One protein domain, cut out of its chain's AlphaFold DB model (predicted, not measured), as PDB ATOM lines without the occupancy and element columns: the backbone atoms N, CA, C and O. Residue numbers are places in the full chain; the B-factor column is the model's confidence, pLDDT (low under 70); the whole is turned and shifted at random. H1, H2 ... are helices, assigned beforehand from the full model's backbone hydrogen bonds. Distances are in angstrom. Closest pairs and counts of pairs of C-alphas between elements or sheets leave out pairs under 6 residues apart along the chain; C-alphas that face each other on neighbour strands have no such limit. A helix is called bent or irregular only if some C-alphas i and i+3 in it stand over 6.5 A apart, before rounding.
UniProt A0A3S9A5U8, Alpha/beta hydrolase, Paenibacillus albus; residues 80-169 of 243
ATOM      1  N   PHE A  80     111.895 127.253 148.705       93.88
ATOM      2  CA  PHE A  80     112.827 127.072 147.589       93.88
ATOM      3  C   PHE A  80     112.335 126.049 146.566       93.88
ATOM      4  O   PHE A  80     112.456 126.297 145.366       93.88
ATOM      5  N   ARG A  81     111.768 124.915 147.002       94.50
ATOM      6  CA  ARG A  81     111.181 123.919 146.088       94.50
ATOM      7  C   ARG A  81     110.048 124.523 145.268       94.50
ATOM      8  O   ARG A  81     110.019 124.338 144.051       94.50
ATOM      9  N   SER A  82     109.158 125.265 145.918       95.31
ATOM     10  CA  SER A  82     108.028 125.922 145.267       95.31
ATOM     11  C   SER A  82     108.492 126.987 144.259       95.31
ATOM     12  O   SER A  82     108.055 126.987 143.104       95.31
ATOM     13  N   VAL A  83     109.483 127.813 144.620       95.38
ATOM     14  CA  VAL A  83     110.105 128.783 143.698       95.38
ATOM     15  C   VAL A  83     110.768 128.105 142.503       95.38
ATOM     16  O   VAL A  83     110.550 128.519 141.363       95.38
ATOM     17  N   VAL A  84     111.557 127.055 142.727       95.06
ATOM     18  CA  VAL A  84     112.227 126.318 141.648       95.06
ATOM     19  C   VAL A  84     111.202 125.664 140.715       95.06
ATOM     20  O   VAL A  84     111.374 125.712 139.497       95.06
ATOM     21  N   SER A  85     110.095 125.135 141.245       94.44
ATOM     22  CA  SER A  85     108.996 124.604 140.427       94.44
ATOM     23  C   SER A  85     108.317 125.692 139.587       94.44
ATOM     24  O   SER A  85     108.044 125.493 138.400       94.44
ATOM     25  N   LYS A  86     108.095 126.884 140.155       94.75
ATOM     26  CA  LYS A  86     107.581 128.034 139.400       94.75
ATOM     27  C   LYS A  86     108.542 128.450 138.284       94.75
ATOM     28  O   LYS A  86     108.105 128.705 137.162       94.75
ATOM     29  N   ALA A  87     109.840 128.495 138.575       94.88
ATOM     30  CA  ALA A  87     110.867 128.834 137.599       94.88
ATOM     31  C   ALA A  87     110.946 127.811 136.459       94.88
ATOM     32  O   ALA A  87     111.036 128.217 135.303       94.88
ATOM     33  N   GLU A  88     110.817 126.510 136.748       95.31
ATOM     34  CA  GLU A  88     110.712 125.466 135.719       95.31
ATOM     35  C   GLU A  88     109.612 125.802 134.703       95.31
ATOM     36  O   GLU A  88     109.859 125.795 133.496       95.31
ATOM     37  N   GLN A  89     108.412 126.150 135.180       95.00
ATOM     38  CA  GLN A  89     107.281 126.490 134.310       95.00
ATOM     39  C   GLN A  89     107.583 127.714 133.434       95.00
ATOM     40  O   GLN A  89     107.251 127.724 132.247       95.00
ATOM     41  N   LEU A  90     108.240 128.731 133.999       94.31
ATOM     42  CA  LEU A  90     108.634 129.937 133.268       94.31
ATOM     43  C   LEU A  90     109.695 129.644 132.199       94.31
ATOM     44  O   LEU A  90     109.598 130.168 131.088       94.31
ATOM     45  N   TYR A  91     110.683 128.795 132.497       95.50
ATOM     46  CA  TYR A  91     111.700 128.385 131.527       95.50
ATOM     47  C   TYR A  91     111.108 127.528 130.407       95.50
ATOM     48  O   TYR A  91     111.383 127.788 129.235       95.50
ATOM     49  N   LEU A  92     110.212 126.587 130.728       96.00
ATOM     50  CA  LEU A  92     109.480 125.811 129.722       96.00
ATOM     51  C   LEU A  92     108.659 126.710 128.794       96.00
ATOM     52  O   LEU A  92     108.717 126.541 127.576       96.00
ATOM     53  N   ALA A  93     107.932 127.684 129.351       94.94
ATOM     54  CA  ALA A  93     107.146 128.640 128.572       94.94
ATOM     55  C   ALA A  93     108.022 129.526 127.667       94.94
ATOM     56  O   ALA A  93     107.595 129.905 126.579       94.94
ATOM     57  N   ALA A  94     109.252 129.820 128.091       94.12
ATOM     58  CA  ALA A  94     110.240 130.550 127.299       94.12
ATOM     59  C   ALA A  94     110.998 129.670 126.281       94.12
ATOM     60  O   ALA A  94     111.779 130.194 125.490       94.12
ATOM     61  N   GLY A  95     110.786 128.349 126.287       96.00
ATOM     62  CA  GLY A  95     111.494 127.400 125.424       96.00
ATOM     63  C   GLY A  95     112.885 126.990 125.922       96.00
ATOM     64  O   GLY A  95     113.566 126.226 125.235       96.00
ATOM     65  N   ASP A  96     113.300 127.428 127.113       95.12
ATOM     66  CA  ASP A  96     114.579 127.058 127.719       95.12
ATOM     67  C   ASP A  96     114.468 125.716 128.452       95.12
ATOM     68  O   ASP A  96     114.217 125.621 129.656       95.12
ATOM     69  N   ARG A  97     114.639 124.637 127.689       95.69
ATOM     70  CA  ARG A  97     114.563 123.276 128.231       95.69
ATOM     71  C   ARG A  97     115.711 122.950 129.181       95.69
ATOM     72  O   ARG A  97     115.510 122.162 130.097       95.69
ATOM     73  N   GLN A  98     116.886 123.548 128.990       94.62
ATOM     74  CA  GLN A  98     118.057 123.242 129.807       94.62
ATOM     75  C   GLN A  98     117.874 123.755 131.239       94.62
ATOM     76  O   GLN A  98     118.093 123.009 132.196       94.62
ATOM     77  N   LEU A  99     117.444 125.010 131.394       93.06
ATOM     78  CA  LEU A  99     117.174 125.582 132.713       93.06
ATOM     79  C   LEU A  99     115.933 124.964 133.361       93.06
ATOM     80  O   LEU A  99     115.935 124.736 134.572       93.06
ATOM     81  N   ALA A 100     114.916 124.610 132.570       94.62
ATOM     82  CA  ALA A 100     113.769 123.859 133.067       94.62
ATOM     83  C   ALA A 100     114.172 122.492 133.646       94.62
ATOM     84  O   ALA A 100     113.804 122.170 134.775       94.62
ATOM     85  N   ASP A 101     114.973 121.707 132.919       94.38
ATOM     86  CA  ASP A 101     115.426 120.395 133.389       94.38
ATOM     87  C   ASP A 101     116.332 120.513 134.626       94.38
ATOM     88  O   ASP A 101     116.245 119.679 135.530       94.38
ATOM     89  N   ARG A 102     117.139 121.581 134.726       93.12
ATOM     90  CA  ARG A 102     117.907 121.890 135.944       93.12
ATOM     91  C   ARG A 102     116.993 122.149 137.143       93.12
ATOM     92  O   ARG A 102     117.224 121.576 138.206       93.12
ATOM     93  N   CYS A 103     115.950 122.964 136.972       93.94
ATOM     94  CA  CYS A 103     114.962 123.226 138.021       93.94
ATOM     95  C   CYS A 103     114.256 121.934 138.456       93.94
ATOM     96  O   CYS A 103     114.200 121.628 139.647       93.94
ATOM     97  N   ARG A 104     113.808 121.125 137.488       93.56
ATOM     98  CA  ARG A 104     113.173 119.829 137.755       93.56
ATOM     99  C   ARG A 104     114.084 118.898 138.551       93.56
ATOM    100  O   ARG A 104     113.641 118.284 139.518       93.56
ATOM    101  N   GLY A 105     115.356 118.797 138.159       91.75
ATOM    102  CA  GLY A 105     116.341 117.960 138.845       91.75
ATOM    103  C   GLY A 105     116.561 118.394 140.295       91.75
ATOM    104  O   GLY A 105     116.532 117.559 141.201       91.75
ATOM    105  N   ALA A 106     116.691 119.703 140.522       91.12
ATOM    106  CA  ALA A 106     116.965 120.276 141.836       91.12
ATOM    107  C   ALA A 106     115.881 119.964 142.884       91.12
ATOM    108  O   ALA A 106     116.207 119.840 144.065       91.12
ATOM    109  N   TYR A 107     114.623 119.762 142.470       81.56
ATOM    110  CA  TYR A 107     113.506 119.448 143.372       81.56
ATOM    111  C   TYR A 107     113.762 118.203 144.242       81.56
ATOM    112  O   TYR A 107     113.381 118.161 145.415       81.56
ATOM    113  N   THR A 108     114.435 117.195 143.677       82.12
ATOM    114  CA  THR A 108     114.744 115.914 144.341       82.12
ATOM    115  C   THR A 108     116.194 115.788 144.818       82.12
ATOM    116  O   THR A 108     116.581 114.743 145.338       82.12
ATOM    117  N   CYS A 109     117.014 116.824 144.624       85.44
ATOM    118  CA  CYS A 109     118.432 116.807 144.978       85.44
ATOM    119  C   CYS A 109     118.685 117.196 146.448       85.44
ATOM    120  O   CYS A 109     117.768 117.367 147.252       85.44
ATOM    121  N   SER A 110     119.966 117.310 146.812       88.56
ATOM    122  CA  SER A 110     120.378 117.834 148.115       88.56
ATOM    123  C   SER A 110     119.934 119.290 148.300       88.56
ATOM    124  O   SER A 110     119.796 120.038 147.332       88.56
ATOM    125  N   VAL A 111     119.788 119.717 149.559       86.50
ATOM    126  CA  VAL A 111     119.461 121.112 149.917       86.50
ATOM    127  C   VAL A 111     120.445 122.100 149.286       86.50
ATOM    128  O   VAL A 111     120.037 123.147 148.798       86.50
ATOM    129  N   ASN A 112     121.727 121.733 149.198       87.12
ATOM    130  CA  ASN A 112     122.746 122.563 148.559       87.12
ATOM    131  C   ASN A 112     122.480 122.779 147.065       87.12
ATOM    132  O   ASN A 112     122.660 123.890 146.574       87.12
ATOM    133  N   GLU A 113     122.060 121.747 146.330       90.00
ATOM    134  CA  GLU A 113     121.753 121.899 144.902       90.00
ATOM    135  C   GLU A 113     120.439 122.652 144.679       90.00
ATOM    136  O   GLU A 113     120.345 123.475 143.765       90.00
ATOM    137  N   LEU A 114     119.455 122.436 145.557       91.81
ATOM    138  CA  LEU A 114     118.221 123.215 145.570       91.81
ATOM    139  C   LEU A 114     118.516 124.703 145.789       91.81
ATOM    140  O   LEU A 114     118.086 125.530 144.990       91.81
ATOM    141  N   PHE A 115     119.309 125.036 146.810       89.12
ATOM    142  CA  PHE A 115     119.707 126.410 147.110       89.12
ATOM    143  C   PHE A 115     120.522 127.033 145.971       89.12
ATOM    144  O   PHE A 115     120.250 128.160 145.563       89.12
ATOM    145  N   ARG A 116     121.479 126.300 145.387       89.62
ATOM    146  CA  ARG A 116     122.236 126.771 144.212       89.62
ATOM    147  C   ARG A 116     121.336 127.060 143.021       89.62
ATOM    148  O   ARG A 116     121.572 128.029 142.305       89.62
ATOM    149  N   THR A 117     120.339 126.210 142.784       92.44
ATOM    150  CA  THR A 117     119.396 126.392 141.680       92.44
ATOM    151  C   THR A 117     118.485 127.579 141.947       92.44
ATOM    152  O   THR A 117     118.373 128.426 141.073       92.44
ATOM    153  N   PHE A 118     117.934 127.699 143.158       90.94
ATOM    154  CA  PHE A 118     117.167 128.860 143.614       90.94
ATOM    155  C   PHE A 118     117.936 130.176 143.405       90.94
ATOM    156  O   PHE A 118     117.443 131.085 142.737       90.94
ATOM    157  N   SER A 119     119.181 130.243 143.882       88.25
ATOM    158  CA  SER A 119     120.046 131.426 143.770       88.25
ATOM    159  C   SER A 119     120.430 131.773 142.327       88.25
ATOM    160  O   SER A 119     120.858 132.891 142.056       88.25
ATOM    161  N   ALA A 120     120.267 130.838 141.386       88.75
ATOM    162  CA  ALA A 120     120.565 131.039 139.972       88.75
ATOM    163  C   ALA A 120     119.358 131.516 139.135       88.75
ATOM    164  O   ALA A 120     119.511 131.708 137.931       88.75
ATOM    165  N   ILE A 121     118.168 131.729 139.719       86.38
ATOM    166  CA  ILE A 121     116.947 132.166 138.996       86.38
ATOM    167  C   ILE A 121     116.962 133.690 138.740       86.38
ATOM    168  O   ILE A 121     115.954 134.380 138.858       86.38
ATOM    169  N   SER A 122     118.110 134.267 138.394       75.69
ATOM    170  CA  SER A 122     118.253 135.724 138.273       75.69
ATOM    171  C   SER A 122     117.410 136.310 137.134       75.69
ATOM    172  O   SER A 122     116.668 137.264 137.354       75.69
ATOM    173  N   GLU A 123     117.435 135.705 135.943       77.94
ATOM    174  CA  GLU A 123     116.728 136.223 134.756       77.94
ATOM    175  C   GLU A 123     115.199 136.158 134.862       77.94
ATOM    176  O   GLU A 123     114.481 136.871 134.158       77.94
ATOM    177  N   LYS A 124     114.683 135.281 135.727       84.38
ATOM    178  CA  LYS A 124     113.245 135.083 135.944       84.38
ATOM    179  C   LYS A 124     112.768 135.602 137.293       84.38
ATOM    180  O   LYS A 124     111.575 135.492 137.561       84.38
ATOM    181  N   ARG A 125     113.652 136.194 138.108       85.31
ATOM    182  CA  ARG A 125     113.359 136.678 139.467       85.31
ATOM    183  C   ARG A 125     112.059 137.474 139.511       85.31
ATOM    184  O   ARG A 125     111.132 137.100 140.218       85.31
ATOM    185  N   ASP A 126     111.944 138.513 138.698       87.44
ATOM    186  CA  ASP A 126     110.781 139.400 138.741       87.44
ATOM    187  C   ASP A 126     109.486 138.681 138.321       87.44
ATOM    188  O   ASP A 126     108.436 138.923 138.898       87.44
ATOM    189  N   GLN A 127     109.556 137.721 137.391       88.62
ATOM    190  CA  GLN A 127     108.404 136.906 136.961       88.62
ATOM    191  C   GLN A 127     108.003 135.833 137.987       88.62
ATOM    192  O   GLN A 127     106.893 135.299 137.933       88.62
ATOM    193  N   VAL A 128     108.924 135.474 138.882       89.88
ATOM    194  CA  VAL A 128     108.670 134.580 140.014       89.88
ATOM    195  C   VAL A 128     108.003 135.353 141.148       89.88
ATOM    196  O   VAL A 128     107.033 134.863 141.720       89.88
ATOM    197  N   TYR A 129     108.509 136.545 141.467       90.88
ATOM    198  CA  TYR A 129     108.095 137.301 142.650       90.88
ATOM    199  C   TYR A 129     106.954 138.290 142.401       90.88
ATOM    200  O   TYR A 129     106.276 138.650 143.361       90.88
ATOM    201  N   PHE A 130     106.714 138.711 141.158       91.94
ATOM    202  CA  PHE A 130     105.700 139.710 140.821       91.94
ATOM    203  C   PHE A 130     104.731 139.199 139.760       91.94
ATOM    204  O   PHE A 130     105.086 138.457 138.842       91.94
ATOM    205  N   ARG A 131     103.486 139.651 139.869       89.81
ATOM    206  CA  ARG A 131     102.435 139.426 138.886       89.81
ATOM    207  C   ARG A 131     102.312 140.587 137.900       89.81
ATOM    208  O   ARG A 131     102.165 140.328 136.702       89.81
ATOM    209  N   SER A 132     102.330 141.815 138.409       82.25
ATOM    210  CA  SER A 132     101.895 143.022 137.694       82.25
ATOM    211  C   SER A 132     102.945 144.138 137.670       82.25
ATOM    212  O   SER A 132     102.764 145.120 136.951       82.25
ATOM    213  N   LEU A 133     104.040 144.008 138.427       82.50
ATOM    214  CA  LEU A 133     105.105 145.015 138.454       82.50
ATOM    215  C   LEU A 133     105.984 144.958 137.201       82.50
ATOM    216  O   LEU A 133     106.079 143.936 136.516       82.50
ATOM    217  N   SER A 134     106.627 146.085 136.894       76.44
ATOM    218  CA  SER A 134     107.513 146.195 135.738       76.44
ATOM    219  C   SER A 134     108.711 145.247 135.857       76.44
ATOM    220  O   SER A 134     109.233 145.064 136.961       76.44
ATOM    221  N   PRO A 135     109.228 144.725 134.732       76.12
ATOM    222  CA  PRO A 135     110.578 144.177 134.706       76.12
ATOM    223  C   PRO A 135     111.569 145.190 135.302       76.12
ATOM    224  O   PRO A 135     111.431 146.391 135.058       76.12
ATOM    225  N   SER A 136     112.530 144.710 136.087       82.94
ATOM    226  CA  SER A 136     113.517 145.507 136.831       82.94
ATOM    227  C   SER A 136     112.960 146.319 138.002       82.94
ATOM    228  O   SER A 136     113.646 147.204 138.508       82.94
ATOM    229  N   PHE A 137     111.753 146.017 138.495       85.62
ATOM    230  CA  PHE A 137     111.189 146.714 139.660       85.62
ATOM    231  C   PHE A 137     112.130 146.689 140.875       85.62
ATOM    232  O   PHE A 137     112.338 147.716 141.516       85.62
ATOM    233  N   PHE A 138     112.746 145.540 141.165       83.19
ATOM    234  CA  PHE A 138     113.730 145.440 142.247       83.19
ATOM    235  C   PHE A 138     114.948 146.333 142.016       83.19
ATOM    236  O   PHE A 138     115.423 146.960 142.959       83.19
ATOM    237  N   ASP A 139     115.444 146.408 140.783       87.12
ATOM    238  CA  ASP A 139     116.634 147.200 140.464       87.12
ATOM    239  C   ASP A 139     116.337 148.697 140.654       87.12
ATOM    240  O   ASP A 139     117.133 149.419 141.250       87.12
ATOM    241  N   VAL A 140     115.132 149.133 140.265       88.38
ATOM    242  CA  VAL A 140     114.633 150.494 140.516       88.38
ATOM    243  C   VAL A 140     114.519 150.779 142.016       88.38
ATOM    244  O   VAL A 140     114.920 151.852 142.462       88.38
ATOM    245  N   LEU A 141     114.007 149.835 142.815       87.25
ATOM    246  CA  LEU A 141     113.946 149.999 144.272       87.25
ATOM    247  C   LEU A 141     115.338 150.152 144.894       87.25
ATOM    248  O   LEU A 141     115.524 150.997 145.768       87.25
ATOM    249  N   VAL A 142     116.311 149.349 144.451       88.19
ATOM    250  CA  VAL A 142     117.700 149.431 144.924       88.19
ATOM    251  C   VAL A 142     118.289 150.799 144.588       88.19
ATOM    252  O   VAL A 142     118.789 151.474 145.489       88.19
ATOM    253  N   GLU A 143     118.154 151.250 143.339       89.88
ATOM    254  CA  GLU A 143     118.656 152.552 142.883       89.88
ATOM    255  C   GLU A 143     118.034 153.721 143.667       89.88
ATOM    256  O   GLU A 143     118.730 154.650 144.074       89.88
ATOM    257  N   GLN A 144     116.731 153.655 143.951       92.31
ATOM    258  CA  GLN A 144     116.011 154.705 144.678       92.31
ATOM    259  C   GLN A 144     116.218 154.668 146.200       92.31
ATOM    260  O   GLN A 144     115.902 155.645 146.880       92.31
ATOM    261  N   SER A 145     116.743 153.572 146.755       91.12
ATOM    262  CA  SER A 145     116.882 153.390 148.208       91.12
ATOM    263  C   SER A 145     117.906 154.325 148.865       91.12
ATOM    264  O   SER A 145     117.842 154.554 150.077       91.12
ATOM    265  N   GLY A 146     118.869 154.831 148.085       91.44
ATOM    266  CA  GLY A 146     119.995 155.623 148.585       91.44
ATOM    267  C   GLY A 146     120.949 154.849 149.505       91.44
ATOM    268  O   GLY A 146     121.678 155.470 150.276       91.44
ATOM    269  N   ILE A 147     120.913 153.514 149.476       92.94
ATOM    270  CA  ILE A 147     121.798 152.638 150.256       92.94
ATOM    271  C   ILE A 147     123.109 152.429 149.486       92.94
ATOM    272  O   ILE A 147     123.080 152.159 148.288       92.94
ATOM    273  N   ASP A 148     124.246 152.556 150.176       92.88
ATOM    274  CA  ASP A 148     125.588 152.392 149.599       92.88
ATOM    275  C   ASP A 148     125.849 150.924 149.222       92.88
ATOM    276  O   ASP A 148     125.429 150.001 149.923       92.88
ATOM    277  N   ASP A 149     126.590 150.685 148.141       92.00
ATOM    278  CA  ASP A 149     126.944 149.330 147.699       92.00
ATOM    279  C   ASP A 149     127.640 148.508 148.798       92.00
ATOM    280  O   ASP A 149     127.454 147.293 148.880       92.00
ATOM    281  N   ARG A 150     128.413 149.149 149.686       93.25
ATOM    282  CA  ARG A 150     129.059 148.477 150.827       93.25
ATOM    283  C   ARG A 150     128.047 147.938 151.830       93.25
ATOM    284  O   ARG A 150     128.284 146.886 152.414       93.25
ATOM    285  N   ASP A 151     126.926 148.628 152.014       95.25
ATOM    286  CA  ASP A 151     125.841 148.178 152.885       95.25
ATOM    287  C   ASP A 151     125.095 146.990 152.258       95.25
ATOM    288  O   ASP A 151     124.761 146.029 152.955       95.25
ATOM    289  N   TRP A 152     124.921 146.991 150.931       92.56
ATOM    290  CA  TRP A 152     124.383 145.842 150.192       92.56
ATOM    291  C   TRP A 152     125.286 144.606 150.270       92.56
ATOM    292  O   TRP A 152     124.794 143.481 150.376       92.56
ATOM    293  N   GLN A 153     126.608 144.792 150.265       93.12
ATOM    294  CA  GLN A 153     127.578 143.693 150.331       93.12
ATOM    295  C   GLN A 153     127.535 142.910 151.653       93.12
ATOM    296  O   GLN A 153     127.883 141.726 151.661       93.12
ATOM    297  N   LYS A 154     127.053 143.514 152.751       94.94
ATOM    298  CA  LYS A 154     126.935 142.848 154.065       94.94
ATOM    299  C   LYS A 154     126.030 141.608 154.023       94.94
ATOM    300  O   LYS A 154     126.308 140.614 154.697       94.94
ATOM    301  N   GLN A 155     125.023 141.618 153.142       90.38
ATOM    302  CA  GLN A 155     124.057 140.528 152.967       90.38
ATOM    303  C   GLN A 155     124.723 139.174 152.678       90.38
ATOM    304  O   GLN A 155     124.189 138.133 153.060       90.38
ATOM    305  N   MET A 156     125.880 139.160 152.009       90.62
ATOM    306  CA  MET A 156     126.557 137.912 151.650       90.62
ATOM    307  C   MET A 156     127.024 137.143 152.892       90.62
ATOM    308  O   MET A 156     126.772 135.943 152.996       90.62
ATOM    309  N   MET A 157     127.662 137.823 153.854       92.69
ATOM    310  CA  MET A 157     128.102 137.177 155.097       92.69
ATOM    311  C   MET A 157     126.903 136.743 155.943       92.69
ATOM    312  O   MET A 157     126.882 135.621 156.449       92.69
ATOM    313  N   PHE A 158     125.875 137.597 156.014       93.25
ATOM    314  CA  PHE A 158     124.607 137.282 156.669       93.25
ATOM    315  C   PHE A 158     123.993 135.983 156.127       93.25
ATOM    316  O   PHE A 158     123.728 135.066 156.899       93.25
ATOM    317  N   GLN A 159     123.816 135.858 154.805       89.44
ATOM    318  CA  GLN A 159     123.219 134.662 154.195       89.44
ATOM    319  C   GLN A 159     124.070 133.418 154.427       89.44
ATOM    320  O   GLN A 159     123.534 132.372 154.792       89.44
ATOM    321  N   ASN A 160     125.389 133.530 154.244       87.94
ATOM    322  CA  ASN A 160     126.300 132.402 154.403       87.94
ATOM    323  C   ASN A 160     126.228 131.810 155.814       87.94
ATOM    324  O   ASN A 160     126.119 130.596 155.949       87.94
ATOM    325  N   LYS A 161     126.238 132.654 156.852       89.25
ATOM    326  CA  LYS A 161     126.153 132.189 158.243       89.25
ATOM    327  C   LYS A 161     124.746 131.730 158.630       89.25
ATOM    328  O   LYS A 161     124.599 130.779 159.391       89.25
ATOM    329  N   LEU A 162     123.703 132.374 158.104       86.31
ATOM    330  CA  LEU A 162     122.329 132.061 158.486       86.31
ATOM    331  C   LEU A 162     121.849 130.722 157.921       86.31
ATOM    332  O   LEU A 162     121.208 129.964 158.651       86.31
ATOM    333  N   ASN A 163     122.173 130.429 156.656       80.56
ATOM    334  CA  ASN A 163     121.689 129.261 155.914       80.56
ATOM    335  C   ASN A 163     121.889 127.940 156.671       80.56
ATOM    336  O   ASN A 163     120.956 127.141 156.768       80.56
ATOM    337  N   ASP A 164     123.063 127.749 157.274       69.38
ATOM    338  CA  ASP A 164     123.390 126.536 158.033       69.38
ATOM    339  C   ASP A 164     122.453 126.328 159.238       69.38
ATOM    340  O   ASP A 164     122.111 125.191 159.583       69.38
ATOM    341  N   SER A 165     121.986 127.423 159.848       72.25
ATOM    342  CA  SER A 165     121.087 127.391 161.007       72.25
ATOM    343  C   SER A 165     119.609 127.216 160.634       72.25
ATOM    344  O   SER A 165     118.902 126.465 161.304       72.25
ATOM    345  N   VAL A 166     119.140 127.850 159.549       79.12
ATOM    346  CA  VAL A 166     117.705 127.897 159.195       79.12
ATOM    347  C   VAL A 166     117.227 126.688 158.399       79.12
ATOM    348  O   VAL A 166     116.088 126.257 158.579       79.12
ATOM    349  N   PHE A 167     118.067 126.097 157.541       80.88
ATOM    350  CA  PHE A 167     117.638 124.979 156.686       80.88
ATOM    351  C   PHE A 167     117.241 123.734 157.481       80.88
ATOM    352  O   PHE A 167     116.454 122.924 157.004       80.88
ATOM    353  N   ASN A 168     117.740 123.594 158.708       74.94
ATOM    354  CA  ASN A 168     117.457 122.446 159.565       74.94
ATOM    355  C   ASN A 168     116.386 122.728 160.631       74.94
ATOM    356  O   ASN A 168     116.167 121.887 161.502       74.94
ATOM    357  N   GLN A 169     115.739 123.897 160.599       83.06
ATOM    358  CA  GLN A 169     114.816 124.341 161.648       83.06
ATOM    359  C   GLN A 169     113.525 124.933 161.061       83.06
ATOM    360  O   GLN A 169     113.296 126.133 161.193       83.06
TER     361      GLN A 169
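What this domain is: This is residues 80 to 169 of the 243 residues of the protein "Alpha/beta hydrolase" of Paenibacillus albus (UniProt A0A3S9A5U8). A long helix, H6, runs as a free arm along one side of an open, ring-like model, across an empty middle from a cluster of three helices, H1, H2 and H3, with the short H4 packed on H1. H5 leads out from beside H4 to the far side, where the chain turns into H6 and folds back past the middle; residues 143 to 151 and 153 to 162 stick out with nothing beside them. The printed part has 90 residues with six named helices, H1 to H6 in order, and no named strand; its class is all helix. It is only just loose, close to compact, with a radius of gyration of the C-alphas of 14.9 A, and spans 38 by 34 by 19 A.

Where its parts are: H6, the longest helix, holds residues 149 to 166 and measures 26.0 A from C-alpha 149 at (126.944, 149.330, 147.699) to C-alpha 166 at (117.705, 127.897, 159.195). H5 is residues 137 to 144, 10.6 A long, and H4 is residues 125 to 129. H3 is residues 111 to 119, 12.0 A long, and H2 is residues 97 to 106, 14.1 A long. H1, residues 80 to 93, begins at C-alpha 80 (112.827, 127.072, 147.589) and is 19.9 A long.

How they stand to each other: H6 touches no helix and is apart from H1, H2, H3, H4 and H5. It has a kink of 35 degrees near residue 160; it is neither bent nor irregular, but only just: C-alphas 161 and 164 are 6.3 A apart. H5 is close to H4 but not clearly touching, the closest C-alphas being those of Asp 126 and Phe 137, 7.4 A apart. H1 is the hub and touches three helices. H1 and H2 form a helical hairpin at a shallow tilt of 17 degrees, opposite ways, with the C-alphas of Glu 88 and Ala 100 closest at 4.4 A. With residues 80 to 84 alone, H1 touches H3 at a steep tilt of 50 degrees, the same way; the closest C-alphas, of Val 84 and Phe 118, are 5.9 A apart. H1 touches H4, the C-alphas of Ala 87 and Val 128 being closest at 6.6 A. H2 and H3 form a second helical hairpin at 37 degrees, only just a steep tilt, opposite ways, and touch closest at the C-alphas of Ala 106 and Leu 114, 4.9 A. Every O i to N i+4 pair is within hydrogen-bond range in H1, H2, H3, H4 and H5; in H6, 8 of 14 are.

The domain as a whole: The two C-alphas farthest apart, of Thr 108 and Gly 146, are 40.3 A apart. The printed part has no cut and no long link; the link from H4 to H5 is short, and the others are tight. Mean pLDDT of the printed part is 89.1, and residue 164 is under 70.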